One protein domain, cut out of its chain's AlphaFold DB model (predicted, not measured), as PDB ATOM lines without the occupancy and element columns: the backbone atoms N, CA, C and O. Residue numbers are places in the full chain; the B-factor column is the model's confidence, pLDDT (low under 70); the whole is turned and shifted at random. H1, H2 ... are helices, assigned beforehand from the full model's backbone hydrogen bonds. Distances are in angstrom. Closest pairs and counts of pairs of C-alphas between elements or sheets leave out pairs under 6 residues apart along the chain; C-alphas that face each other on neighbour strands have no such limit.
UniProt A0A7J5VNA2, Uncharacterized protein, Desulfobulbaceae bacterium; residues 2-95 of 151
ATOM      1  N   LEU A   2     -53.236 -16.002 -45.467       93.06
ATOM      2  CA  LEU A   2     -52.084 -16.206 -46.357       93.06
ATOM      3  C   LEU A   2     -51.960 -17.645 -46.905       93.06
ATOM      4  O   LEU A   2     -51.976 -17.843 -48.114       93.06
ATOM      5  N   PHE A   3     -51.885 -18.659 -46.034       95.06
ATOM      6  CA  PHE A   3     -51.763 -20.063 -46.469       95.06
ATOM      7  C   PHE A   3     -53.019 -20.636 -47.132       95.06
ATOM      8  O   PHE A   3     -52.954 -21.684 -47.765       95.06
ATOM      9  N   ALA A   4     -54.166 -19.976 -46.970       92.00
ATOM     10  CA  ALA A   4     -55.388 -20.356 -47.669       92.00
ATOM     11  C   ALA A   4     -55.420 -19.815 -49.107       92.00
ATOM     12  O   ALA A   4     -56.324 -20.180 -49.849       92.00
ATOM     13  N   GLU A   5     -54.435 -18.990 -49.489       89.19
ATOM     14  CA  GLU A   5     -54.419 -18.261 -50.759       89.19
ATOM     15  C   GLU A   5     -55.691 -17.417 -50.950       89.19
ATOM     16  O   GLU A   5     -56.188 -17.261 -52.063       89.19
ATOM     17  N   ASP A   6     -56.204 -16.864 -49.843       91.81
ATOM     18  CA  ASP A   6     -57.292 -15.886 -49.866       91.81
ATOM     19  C   ASP A   6     -56.839 -14.599 -50.587       91.81
ATOM     20  O   ASP A   6     -55.662 -14.431 -50.922       91.81
ATOM     21  N   ASP A   7     -57.768 -13.659 -50.794       94.94
ATOM     22  CA  ASP A   7     -57.490 -12.414 -51.513       94.94
ATOM     23  C   ASP A   7     -56.208 -11.712 -50.992       94.94
ATOM     24  O   ASP A   7     -56.077 -11.447 -49.783       94.94
ATOM     25  N   PRO A   8     -55.236 -11.426 -51.880       93.50
ATOM     26  CA  PRO A   8     -53.934 -10.915 -51.474       93.50
ATOM     27  C   PRO A   8     -54.004  -9.488 -50.912       93.50
ATOM     28  O   PRO A   8     -53.238  -9.162 -50.004       93.50
ATOM     29  N   VAL A   9     -54.947  -8.660 -51.373       93.44
ATOM     30  CA  VAL A   9     -55.128  -7.280 -50.894       93.44
ATOM     31  C   VAL A   9     -55.772  -7.276 -49.509       93.44
ATOM     32  O   VAL A   9     -55.314  -6.557 -48.616       93.44
ATOM     33  N   CYS A  10     -56.786  -8.111 -49.281       94.88
ATOM     34  CA  CYS A  10     -57.379  -8.291 -47.955       94.88
ATOM     35  C   CYS A  10     -56.348  -8.828 -46.957       94.88
ATOM     36  O   CYS A  10     -56.236  -8.314 -45.841       94.88
ATOM     37  N   THR A  11     -55.556  -9.822 -47.372       95.81
ATOM     38  CA  THR A  11     -54.482 -10.390 -46.547       95.81
ATOM     39  C   THR A  11     -53.453  -9.324 -46.171       95.81
ATOM     40  O   THR A  11     -53.105  -9.198 -44.997       95.81
ATOM     41  N   HIS A  12     -53.010  -8.512 -47.134       96.06
ATOM     42  CA  HIS A  12     -52.068  -7.426 -46.876       96.06
ATOM     43  C   HIS A  12     -52.638  -6.340 -45.979       96.06
ATOM     44  O   HIS A  12     -51.945  -5.849 -45.097       96.06
ATOM     45  N   THR A  13     -53.902  -5.973 -46.173       95.12
ATOM     46  CA  THR A  13     -54.555  -4.943 -45.359       95.12
ATOM     47  C   THR A  13     -54.552  -5.338 -43.882       95.12
ATOM     48  O   THR A  13     -54.203  -4.529 -43.023       95.12
ATOM     49  N   LEU A  14     -54.867  -6.599 -43.578       95.75
ATOM     50  CA  LEU A  14     -54.817  -7.119 -42.211       95.75
ATOM     51  C   LEU A  14     -53.385  -7.239 -41.686       95.75
ATOM     52  O   LEU A  14     -53.127  -6.833 -40.555       95.75
ATOM     53  N   ALA A  15     -52.451  -7.737 -42.503       96.25
ATOM     54  CA  ALA A  15     -51.039  -7.805 -42.131       96.25
ATOM     55  C   ALA A  15     -50.461  -6.412 -41.829       96.25
ATOM     56  O   ALA A  15     -49.778  -6.241 -40.827       96.25
ATOM     57  N   GLY A  16     -50.785  -5.402 -42.635       96.38
ATOM     58  CA  GLY A  16     -50.351  -4.020 -42.443       96.38
ATOM     59  C   GLY A  16     -50.984  -3.336 -41.239       96.38
ATOM     60  O   GLY A  16     -50.309  -2.580 -40.545       96.38
ATOM     61  N   ALA A  17     -52.253  -3.617 -40.939       96.56
ATOM     62  CA  ALA A  17     -52.863  -3.145 -39.701       96.56
ATOM     63  C   ALA A  17     -52.189  -3.782 -38.473       96.56
ATOM     64  O   ALA A  17     -51.832  -3.076 -37.529       96.56
ATOM     65  N   ALA A  18     -51.957  -5.098 -38.508       96.62
ATOM     66  CA  ALA A  18     -51.257  -5.813 -37.445       96.62
ATOM     67  C   ALA A  18     -49.813  -5.318 -37.273       96.62
ATOM     68  O   ALA A  18     -49.379  -5.117 -36.142       96.62
ATOM     69  N   SER A  19     -49.093  -5.054 -38.369       97.00
ATOM     70  CA  SER A  19     -47.714  -4.566 -38.317       97.00
ATOM     71  C   SER A  19     -47.624  -3.234 -37.580       97.00
ATOM     72  O   SER A  19     -46.777  -3.078 -36.716       97.00
ATOM     73  N   ILE A  20     -48.524  -2.286 -37.870       96.12
ATOM     74  CA  ILE A  20     -48.556  -0.987 -37.182       96.12
ATOM     75  C   ILE A  20     -48.779  -1.184 -35.680       96.12
ATOM     76  O   ILE A  20     -48.042  -0.619 -34.877       96.12
ATOM     77  N   LEU A  21     -49.752  -2.019 -35.303       96.75
ATOM     78  CA  LEU A  21     -50.057  -2.290 -33.900       96.75
ATOM     79  C   LEU A  21     -48.864  -2.899 -33.158       96.75
ATOM     80  O   LEU A  21     -48.526  -2.436 -32.072       96.75
ATOM     81  N   PHE A  22     -48.225  -3.923 -33.725       97.56
ATOM     82  CA  PHE A  22     -47.120  -4.603 -33.053       97.56
ATOM     83  C   PHE A  22     -45.827  -3.788 -33.052       97.56
ATOM     84  O   PHE A  22     -45.131  -3.831 -32.042       97.56
ATOM     85  N   THR A  23     -45.550  -2.988 -34.090       96.31
ATOM     86  CA  THR A  23     -44.480  -1.977 -34.044       96.31
ATOM     87  C   THR A  23     -44.727  -1.004 -32.884       96.31
ATOM     88  O   THR A  23     -43.863  -0.820 -32.036       96.31
ATOM     89  N   ASP A  24     -45.924  -0.424 -32.767       96.50
ATOM     90  CA  ASP A  24     -46.207   0.552 -31.705       96.50
ATOM     91  C   ASP A  24     -46.172  -0.065 -30.294       96.50
ATOM     92  O   ASP A  24     -45.841   0.616 -29.319       96.50
ATOM     93  N   LEU A  25     -46.552  -1.339 -30.163       97.62
ATOM     94  CA  LEU A  25     -46.527  -2.057 -28.890       97.62
ATOM     95  C   LEU A  25     -45.105  -2.431 -28.476       97.62
ATOM     96  O   LEU A  25     -44.744  -2.142 -27.335       97.62
ATOM     97  N   VAL A  26     -44.300  -3.020 -29.370       97.62
ATOM     98  CA  VAL A  26     -42.918  -3.416 -29.043       97.62
ATOM     99  C   VAL A  26     -42.086  -2.201 -28.641       97.62
ATOM    100  O   VAL A  26     -41.396  -2.238 -27.629       97.62
ATOM    101  N   GLU A  27     -42.276  -1.066 -29.317       95.12
ATOM    102  CA  GLU A  27     -41.619   0.203 -28.985       95.12
ATOM    103  C   GLU A  27     -41.948   0.731 -27.581       95.12
ATOM    104  O   GLU A  27     -41.190   1.516 -27.011       95.12
ATOM    105  N   LYS A  28     -43.077   0.309 -27.001       95.81
ATOM    106  CA  LYS A  28     -43.474   0.683 -25.639       95.81
ATOM    107  C   LYS A  28     -43.033  -0.322 -24.587       95.81
ATOM    108  O   LYS A  28     -42.755   0.095 -23.464       95.81
ATOM    109  N   VAL A  29     -43.054  -1.616 -24.904       96.44
ATOM    110  CA  VAL A  29     -42.820  -2.675 -23.907       96.44
ATOM    111  C   VAL A  29     -41.380  -3.170 -23.887       96.44
ATOM    112  O   VAL A  29     -40.899  -3.532 -22.819       96.44
ATOM    113  N   SER A  30     -40.703  -3.175 -25.037       94.69
ATOM    114  CA  SER A  30     -39.341  -3.689 -25.198       94.69
ATOM    115  C   SER A  30     -38.666  -3.055 -26.427       94.69
ATOM    116  O   SER A  30     -38.450  -3.710 -27.448       94.69
ATOM    117  N   PRO A  31     -38.380  -1.740 -26.387       91.31
ATOM    118  CA  PRO A  31     -37.851  -1.016 -27.543       91.31
ATOM    119  C   PRO A  31     -36.525  -1.604 -28.053       91.31
ATOM    120  O   PRO A  31     -36.304  -1.706 -29.258       91.31
ATOM    121  N   GLU A  32     -35.648  -2.057 -27.168       93.38
ATOM    122  CA  GLU A  32     -34.382  -2.708 -27.520       93.38
ATOM    123  C   GLU A  32     -34.536  -4.029 -28.300       93.38
ATOM    124  O   GLU A  32     -33.578  -4.469 -28.931       93.38
ATOM    125  N   HIS A  33     -35.739  -4.612 -28.326       94.56
ATOM    126  CA  HIS A  33     -36.075  -5.823 -29.080       94.56
ATOM    127  C   HIS A  33     -36.929  -5.553 -30.335       94.56
ATOM    128  O   HIS A  33     -37.375  -6.483 -31.001       94.56
ATOM    129  N   SER A  34     -37.147  -4.286 -30.701       96.44
ATOM    130  CA  SER A  34     -37.896  -3.919 -31.909       96.44
ATOM    131  C   SER A  34     -37.178  -4.378 -33.179       96.44
ATOM    132  O   SER A  34     -36.103  -3.878 -33.525       96.44
ATOM    133  N   TRP A  35     -37.810  -5.280 -33.930       96.19
ATOM    134  CA  TRP A  35     -37.262  -5.777 -35.191       96.19
ATOM    135  C   TRP A  35     -37.258  -4.709 -36.287       96.19
ATOM    136  O   TRP A  35     -36.388  -4.730 -37.156       96.19
ATOM    137  N   ASP A  36     -38.172  -3.733 -36.227       95.94
ATOM    138  CA  ASP A  36     -38.135  -2.566 -37.112       95.94
ATOM    139  C   ASP A  36     -36.883  -1.714 -36.845       95.94
ATOM    140  O   ASP A  36     -36.265  -1.218 -37.790       95.94
ATOM    141  N   ARG A  37     -36.500  -1.534 -35.572       95.06
ATOM    142  CA  ARG A  37     -35.293  -0.787 -35.181       95.06
ATOM    143  C   ARG A  37     -34.025  -1.531 -35.587       95.06
ATOM    144  O   ARG A  37     -33.160  -0.924 -36.209       95.06
ATOM    145  N   MET A  38     -33.950  -2.834 -35.320       95.56
ATOM    146  CA  MET A  38     -32.816  -3.661 -35.754       95.56
ATOM    147  C   MET A  38     -32.644  -3.602 -37.275       95.56
ATOM    148  O   MET A  38     -31.555  -3.332 -37.769       95.56
ATOM    149  N   ALA A  39     -33.735  -3.749 -38.034       93.81
ATOM    150  CA  ALA A  39     -33.683  -3.654 -39.488       93.81
ATOM    151  C   ALA A  39     -33.246  -2.262 -39.979       93.81
ATOM    152  O   ALA A  39     -32.537  -2.170 -40.980       93.81
ATOM    153  N   GLN A  40     -33.648  -1.180 -39.303       95.50
ATOM    154  CA  GLN A  40     -33.169   0.174 -39.604       95.50
ATOM    155  C   GLN A  40     -31.660   0.305 -39.386       95.50
ATOM    156  O   GLN A  40     -30.961   0.803 -40.268       95.50
ATOM    157  N   GLU A  41     -31.164  -0.159 -38.239       95.75
ATOM    158  CA  GLU A  41     -29.750  -0.087 -37.860       95.75
ATOM    159  C   GLU A  41     -28.871  -0.918 -38.806       95.75
ATOM    160  O   GLU A  41     -27.922  -0.384 -39.383       95.75
ATOM    161  N   ASP A  42     -29.249  -2.171 -39.069       94.69
ATOM    162  CA  ASP A  42     -28.507  -3.092 -39.942       94.69
ATOM    163  C   ASP A  42     -28.440  -2.619 -41.401       94.69
ATOM    164  O   ASP A  42     -27.500  -2.947 -42.128       94.69
ATOM    165  N   ASN A  43     -29.428  -1.835 -41.845       94.38
ATOM    166  CA  ASN A  43     -29.482  -1.295 -43.205       94.38
ATOM    167  C   ASN A  43     -29.067   0.183 -43.288       94.38
ATOM    168  O   ASN A  43     -29.104   0.755 -44.377       94.38
ATOM    169  N   ASN A  44     -28.662   0.801 -42.172       96.56
ATOM    170  CA  ASN A  44     -28.323   2.223 -42.083       96.56
ATOM    171  C   ASN A  44     -29.421   3.139 -42.674       96.56
ATOM    172  O   ASN A  44     -29.141   4.051 -43.455       96.56
ATOM    173  N   LEU A  45     -30.682   2.865 -42.321       96.62
ATOM    174  CA  LEU A  45     -31.857   3.605 -42.785       96.62
ATOM    175  C   LEU A  45     -32.457   4.449 -41.663       96.62
ATOM    176  O   LEU A  45     -32.639   3.980 -40.541       96.62
ATOM    177  N   GLY A  46     -32.860   5.680 -41.985       96.88
ATOM    178  CA  GLY A  46     -33.697   6.460 -41.077       96.88
ATOM    179  C   GLY A  46     -35.125   5.907 -41.004       96.88
ATOM    180  O   GLY A  46     -35.642   5.357 -41.978       96.88
ATOM    181  N   ALA A  47     -35.822   6.140 -39.886       94.50
ATOM    182  CA  ALA A  47     -37.193   5.657 -39.676       94.50
ATOM    183  C   ALA A  47     -38.158   6.022 -40.817       94.50
ATOM    184  O   ALA A  47     -38.959   5.197 -41.256       94.50
ATOM    185  N   SER A  48     -38.071   7.247 -41.348       95.56
ATOM    186  CA  SER A  48     -38.927   7.668 -42.463       95.56
ATOM    187  C   SER A  48     -38.646   6.895 -43.751       95.56
ATOM    188  O   SER A  48     -39.578   6.631 -44.508       95.56
ATOM    189  N   GLU A  49     -37.386   6.570 -44.033       96.50
ATOM    190  CA  GLU A  49     -36.992   5.834 -45.237       96.50
ATOM    191  C   GLU A  49     -37.421   4.375 -45.118       96.50
ATOM    192  O   GLU A  49     -38.073   3.845 -46.018       96.50
ATOM    193  N   TYR A  50     -37.165   3.772 -43.957       95.69
ATOM    194  CA  TYR A  50     -37.606   2.425 -43.625       95.69
ATOM    195  C   TYR A  50     -39.125   2.265 -43.763       95.69
ATOM    196  O   TYR A  50     -39.601   1.418 -44.523       95.69
ATOM    197  N   PHE A  51     -39.909   3.133 -43.108       94.94
ATOM    198  CA  PHE A  51     -41.368   3.035 -43.166       94.94
ATOM    199  C   PHE A  51     -41.947   3.384 -44.536       94.94
ATOM    200  O   PHE A  51     -43.024   2.898 -44.879       94.94
ATOM    201  N   LYS A  52     -41.245   4.173 -45.356       93.88
ATOM    202  CA  LYS A  52     -41.643   4.406 -46.749       93.88
ATOM    203  C   LYS A  52     -41.537   3.131 -47.587       93.88
ATOM    204  O   LYS A  52     -42.401   2.911 -48.433       93.88
ATOM    205  N   VAL A  53     -40.522   2.303 -47.337       92.94
ATOM    206  CA  VAL A  53     -40.321   1.023 -48.030       92.94
ATOM    207  C   VAL A  53     -41.306  -0.025 -47.522       92.94
ATOM    208  O   VAL A  53     -42.130  -0.512 -48.290       92.94
ATOM    209  N   ILE A  54     -41.285  -0.333 -46.224       93.31
ATOM    210  CA  ILE A  54     -42.065  -1.457 -45.680       93.31
ATOM    211  C   ILE A  54     -43.578  -1.203 -45.681       93.31
ATOM    212  O   ILE A  54     -44.366  -2.146 -45.691       93.31
ATOM    213  N   ARG A  55     -44.000   0.073 -45.683       93.69
ATOM    214  CA  ARG A  55     -45.418   0.459 -45.720       93.69
ATOM    215  C   ARG A  55     -45.880   0.939 -47.096       93.69
ATOM    216  O   ARG A  55     -46.888   1.638 -47.177       93.69
ATOM    217  N   LYS A  56     -45.148   0.634 -48.176       94.06
ATOM    218  CA  LYS A  56     -45.442   1.119 -49.539       94.06
ATOM    219  C   LYS A  56     -46.893   0.851 -49.948       94.06
ATOM    220  O   LYS A  56     -47.605   1.790 -50.294       94.06
ATOM    221  N   ALA A  57     -47.345  -0.399 -49.865       94.69
ATOM    222  CA  ALA A  57     -48.702  -0.772 -50.253       94.69
ATOM    223  C   ALA A  57     -49.767  -0.172 -49.314       94.69
ATOM    224  O   ALA A  57     -50.763   0.361 -49.795       94.69
ATOM    225  N   GLN A  58     -49.546  -0.132 -47.996       94.25
ATOM    226  CA  GLN A  58     -50.454   0.545 -47.056       94.25
ATOM    227  C   GLN A  58     -50.562   2.050 -47.351       94.25
ATOM    228  O   GLN A  58     -51.647   2.629 -47.288       94.25
ATOM    229  N   ASN A  59     -49.438   2.687 -47.687       92.75
ATOM    230  CA  ASN A  59     -49.384   4.096 -48.057       92.75
ATOM    231  C   ASN A  59     -50.102   4.363 -49.383       92.75
ATOM    232  O   ASN A  59     -50.762   5.386 -49.500       92.75
ATOM    233  N   PHE A  60     -50.023   3.453 -50.348       94.19
ATOM    234  CA  PHE A  60     -50.821   3.547 -51.566       94.19
ATOM    235  C   PHE A  60     -52.320   3.430 -51.249       94.19
ATOM    236  O   PHE A  60     -53.114   4.303 -51.589       94.19
ATOM    237  N   LEU A  61     -52.713   2.385 -50.514       91.88
ATOM    238  CA  LEU A  61     -54.119   2.094 -50.222       91.88
ATOM    239  C   LEU A  61     -54.807   3.212 -49.423       91.88
ATOM    240  O   LEU A  61     -55.970   3.515 -49.684       91.88
ATOM    241  N   LYS A  62     -54.106   3.869 -48.488       90.12
ATOM    242  CA  LYS A  62     -54.677   4.998 -47.724       90.12
ATOM    243  C   LYS A  62     -54.908   6.256 -48.576       90.12
ATOM    244  O   LYS A  62     -55.723   7.088 -48.186       90.12
ATOM    245  N   HIS A  63     -54.205   6.396 -49.701       91.62
ATOM    246  CA  HIS A  63     -54.318   7.533 -50.620       91.62
ATOM    247  C   HIS A  63     -55.177   7.232 -51.855       91.62
ATOM    248  O   HIS A  63     -55.548   8.154 -52.570       91.62
ATOM    249  N   ALA A  64     -55.618   5.984 -52.049       89.44
ATOM    250  CA  ALA A  64     -56.418   5.564 -53.204       89.44
ATOM    251  C   ALA A  64     -57.730   6.354 -53.409       89.44
ATOM    252  O   ALA A  64     -58.286   6.353 -54.505       89.44
ATOM    253  N   ARG A  65     -58.244   7.032 -52.370       90.50
ATOM    254  CA  ARG A  65     -59.372   7.968 -52.503       90.50
ATOM    255  C   ARG A  65     -59.004   9.186 -53.353       90.50
ATOM    256  O   ARG A  65     -59.806   9.600 -54.187       90.50
ATOM    257  N   ASP A  66     -57.849   9.772 -53.071       92.25
ATOM    258  CA  ASP A  66     -57.387  11.019 -53.678       92.25
ATOM    259  C   ASP A  66     -56.648  10.726 -54.999       92.25
ATOM    260  O   ASP A  66     -56.816  11.456 -55.974       92.25
ATOM    261  N   ASP A  67     -55.966   9.580 -55.067       92.50
ATOM    262  CA  ASP A  67     -55.137   9.130 -56.190       92.50
ATOM    263  C   ASP A  67     -55.777   7.945 -56.943       92.50
ATOM    264  O   ASP A  67     -55.138   6.948 -57.278       92.50
ATOM    265  N   HIS A  68     -57.080   8.034 -57.225       89.25
ATOM    266  CA  HIS A  68     -57.893   6.923 -57.751       89.25
ATOM    267  C   HIS A  68     -57.460   6.371 -59.127       89.25
ATOM    268  O   HIS A  68     -57.997   5.360 -59.581       89.25
ATOM    269  N   ALA A  69     -56.581   7.075 -59.842       94.31
ATOM    270  CA  ALA A  69     -56.069   6.683 -61.155       94.31
ATOM    271  C   ALA A  69     -54.670   6.051 -61.092       94.31
ATOM    272  O   ALA A  69     -54.189   5.550 -62.110       94.31
ATOM    273  N   GLU A  70     -54.007   6.089 -59.935       94.25
ATOM    274  CA  GLU A  70     -52.712   5.440 -59.778       94.25
ATOM    275  C   GLU A  70     -52.847   3.913 -59.768       94.25
ATOM    276  O   GLU A  70     -53.892   3.346 -59.438       94.25
ATOM    277  N   ILE A  71     -51.763   3.234 -60.143       93.50
ATOM    278  CA  ILE A  71     -51.699   1.776 -60.212       93.50
ATOM    279  C   ILE A  71     -50.635   1.297 -59.234       93.50
ATOM    280  O   ILE A  71     -49.467   1.670 -59.337       93.50
ATOM    281  N   LEU A  72     -51.038   0.424 -58.312       92.50
ATOM    282  CA  LEU A  72     -50.112  -0.308 -57.462       92.50
ATOM    283  C   LEU A  72     -49.711  -1.609 -58.147       92.50
ATOM    284  O   LEU A  72     -50.527  -2.517 -58.303       92.50
ATOM    285  N   GLU A  73     -48.433  -1.726 -58.487       92.75
ATOM    286  CA  GLU A  73     -47.816  -3.026 -58.750       92.75
ATOM    287  C   GLU A  73     -47.683  -3.773 -57.422       92.75
ATOM    288  O   GLU A  73     -46.739  -3.570 -56.657       92.75
ATOM    289  N   PHE A  74     -48.703  -4.568 -57.109       92.81
ATOM    290  CA  PHE A  74     -48.799  -5.284 -55.846       92.81
ATOM    291  C   PHE A  74     -48.013  -6.598 -55.906       92.81
ATOM    292  O   PHE A  74     -48.342  -7.484 -56.696       92.81
ATOM    293  N   ASP A  75     -47.017  -6.745 -55.031       92.88
ATOM    294  CA  ASP A  75     -46.258  -7.984 -54.868       92.88
ATOM    295  C   ASP A  75     -46.670  -8.710 -53.571       92.88
ATOM    296  O   ASP A  75     -46.382  -8.242 -52.463       92.88
ATOM    297  N   PRO A  76     -47.315  -9.889 -53.657       91.75
ATOM    298  CA  PRO A  76     -47.649 -10.693 -52.485       91.75
ATOM    299  C   PRO A  76     -46.443 -11.083 -51.614       91.75
ATOM    300  O   PRO A  76     -46.629 -11.374 -50.431       91.75
ATOM    301  N   LEU A  77     -45.217 -11.087 -52.148       91.75
ATOM    302  CA  LEU A  77     -44.011 -11.362 -51.364       91.75
ATOM    303  C   LEU A  77     -43.712 -10.254 -50.348       91.75
ATOM    304  O   LEU A  77     -43.245 -10.566 -49.250       91.75
ATOM    305  N   GLU A  78     -44.048  -8.994 -50.652       93.19
ATOM    306  CA  GLU A  78     -43.947  -7.885 -49.690       93.19
ATOM    307  C   GLU A  78     -44.855  -8.142 -48.476       93.19
ATOM    308  O   GLU A  78     -44.468  -7.896 -47.335       93.19
ATOM    309  N   THR A  79     -46.037  -8.730 -48.700       95.50
ATOM    310  CA  THR A  79     -46.966  -9.112 -47.622       95.50
ATOM    311  C   THR A  79     -46.386 -10.202 -46.730       95.50
ATOM    312  O   THR A  79     -46.527 -10.150 -45.511       95.50
ATOM    313  N   GLU A  80     -45.716 -11.191 -47.319       95.06
ATOM    314  CA  GLU A  80     -45.059 -12.262 -46.568       95.06
ATOM    315  C   GLU A  80     -43.890 -11.718 -45.726       95.06
ATOM    316  O   GLU A  80     -43.738 -12.083 -44.559       95.06
ATOM    317  N   ALA A  81     -43.077 -10.816 -46.280       93.56
ATOM    318  CA  ALA A  81     -41.991 -10.175 -45.538       93.56
ATOM    319  C   ALA A  81     -42.521  -9.319 -44.373       93.56
ATOM    320  O   ALA A  81     -42.062  -9.455 -43.238       93.56
ATOM    321  N   LEU A  82     -43.546  -8.503 -44.634       96.19
ATOM    322  CA  LEU A  82     -44.222  -7.691 -43.625       96.19
ATOM    323  C   LEU A  82     -44.799  -8.548 -42.494       96.19
ATOM    324  O   LEU A  82     -44.646  -8.219 -41.317       96.19
ATOM    325  N   LEU A  83     -45.450  -9.661 -42.837       96.31
ATOM    326  CA  LEU A  83     -46.046 -10.554 -41.850       96.31
ATOM    327  C   LEU A  83     -44.977 -11.245 -40.992       96.31
ATOM    328  O   LEU A  83     -45.222 -11.474 -39.812       96.31
ATOM    329  N   LEU A  84     -43.791 -11.538 -41.541       95.56
ATOM    330  CA  LEU A  84     -42.682 -12.100 -40.763       95.56
ATOM    331  C   LEU A  84     -42.217 -11.113 -39.694       95.56
ATOM    332  O   LEU A  84     -42.199 -11.468 -38.520       95.56
ATOM    333  N   LEU A  85     -41.937  -9.869 -40.085       95.31
ATOM    334  CA  LEU A  85     -41.568  -8.816 -39.135       95.31
ATOM    335  C   LEU A  85     -42.670  -8.572 -38.100       95.31
ATOM    336  O   LEU A  85     -42.391  -8.432 -36.914       95.31
ATOM    337  N   THR A  86     -43.932  -8.613 -38.526       96.75
ATOM    338  CA  THR A  86     -45.084  -8.482 -37.625       96.75
ATOM    339  C   THR A  86     -45.123  -9.601 -36.585       96.75
ATOM    340  O   THR A  86     -45.323  -9.325 -35.407       96.75
ATOM    341  N   VAL A  87     -44.921 -10.856 -36.997       97.00
ATOM    342  CA  VAL A  87     -44.882 -12.012 -36.087       97.00
ATOM    343  C   VAL A  87     -43.693 -11.931 -35.134       97.00
ATOM    344  O   VAL A  87     -43.842 -12.246 -33.957       97.00
ATOM    345  N   MET A  88     -42.543 -11.467 -35.616       95.88
ATOM    346  CA  MET A  88     -41.341 -11.296 -34.801       95.88
ATOM    347  C   MET A  88     -41.512 -10.185 -33.757       95.88
ATOM    348  O   MET A  88     -41.217 -10.396 -32.588       95.88
ATOM    349  N   ASN A  89     -42.106  -9.044 -34.111       97.25
ATOM    350  CA  ASN A  89     -42.477  -8.035 -33.113       97.25
ATOM    351  C   ASN A  89     -43.550  -8.548 -32.146       97.25
ATOM    352  O   ASN A  89     -43.490  -8.273 -30.950       97.25
ATOM    353  N   ALA A  90     -44.534  -9.310 -32.632       96.94
ATOM    354  CA  ALA A  90     -45.564  -9.884 -31.773       96.94
ATOM    355  C   ALA A  90     -44.972 -10.836 -30.720       96.94
ATOM    356  O   ALA A  90     -45.458 -10.841 -29.588       96.94
ATOM    357  N   SER A  91     -43.912 -11.588 -31.054       96.25
ATOM    358  CA  SER A  91     -43.248 -12.491 -30.105       96.25
ATOM    359  C   SER A  91     -42.524 -11.777 -28.964       96.25
ATOM    360  O   SER A  91     -42.368 -12.371 -27.901       96.25
ATOM    361  N   GLU A  92     -42.143 -10.511 -29.147       96.88
ATOM    362  CA  GLU A  92     -41.565  -9.681 -28.076       96.88
ATOM    363  C   GLU A  92     -42.636  -9.122 -27.122       96.88
ATOM    364  O   GLU A  92     -42.339  -8.690 -26.011       96.88
ATOM    365  N   VAL A  93     -43.906  -9.123 -27.544       96.06
ATOM    366  CA  VAL A  93     -45.026  -8.565 -26.772       96.06
ATOM    367  C   VAL A  93     -45.800  -9.656 -26.025       96.06
ATOM    368  O   VAL A  93     -46.299  -9.419 -24.924       96.06
ATOM    369  N   ALA A  94     -45.934 -10.848 -26.613       94.06
ATOM    370  CA  ALA A  94     -46.683 -11.960 -26.034       94.06
ATOM    371  C   ALA A  94     -46.206 -13.323 -26.574       94.06
ATOM    372  O   ALA A  94     -45.633 -13.393 -27.663       94.06
ATOM    373  N   PRO A  95     -46.496 -14.439 -25.871       95.38
ATOM    374  CA  PRO A  95     -46.256 -15.774 -26.412       95.38
ATOM    375  C   PRO A  95     -46.945 -15.975 -27.768       95.38
ATOM    376  O   PRO A  95     -48.128 -15.670 -27.928       95.38
TER     377      PRO A  95
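This is residues 2 to 95 of the 151 residues of an uncharacterized protein of Desulfobulbaceae bacterium (UniProt A0A7J5VNA2). Two long helices, H1 and H5, lie side by side and run the same way, and three short helices, H2, H3 and H4, make a loose zigzag over one side of this pair. H2 meets H5 with its first end, and the long link from H4 folds back to H5 around one end of the model. The printed part has 94 residues with five named helices, in the order H1, H2, H3, H4, H5, and no named strand; the class is all helix. The whole is compact, with a radius of gyration of the C-alphas of 13.9 A, and the C-alphas span 41 by 32 by 20 A.

Begin with H1, residues 8 to 29, the longest helix with 22 residues, and then find H5, residues 76 to 93. They touch at a shallow tilt of 28 degrees and run the same way; look at Ser 19 and Thr 86, whose C-alphas are the closest, 4.8 A apart. H5 also touches H2, residues 35 to 42, with residues 85 to 89 alone; the closest C-alphas are those of Trp 35 and Asn 89, 6.1 A apart, and the two lines are only just about perpendicular, at 72 degrees. H3, residues 47 to 54, is close to H5 but not clearly touching, with C-alphas 54 and 82 the closest at 6.9 A, at a steep tilt of 52 degrees, opposite ways. H4, residues 56 to 63, is close to H1 but not clearly touching; C-alphas 16 and 58 are the closest, 6.5 A apart, and the lines are about perpendicular at 78 degrees. H1 and H3 are apart, and so are H2 and H4, and H4 and H5. In H2 and H3 every O i to N i+4 pair is within hydrogen-bond range; in H1 it is 17 of 18, in H4 3 of 4 and in H5 12 of 14.

Find C-alpha 8 at (-53.934, -10.915, -51.474); from there H1 runs 30.8 A to C-alpha 29 at (-42.820, -2.675, -23.907). H5 runs 25.9 A from C-alpha 76 to C-alpha 93 at (-45.026, -8.565, -26.772). H2 is 10.3 A long, H3 10.5 A and H4 11.0 A.

The two C-alphas farthest apart are those of Ala 69 and Pro 95, at 42.5 A. The printed part has no cut. The links from H1 to H2, H2 to H3 and H3 to H4 are tight; H4 to H5 is a long link of 12 residues, 64 to 75, whose C-alphas lie 13 to 24 A from the mean of all C-alphas. The mean pLDDT of the printed part is 94.6, and no printed residue is under 70.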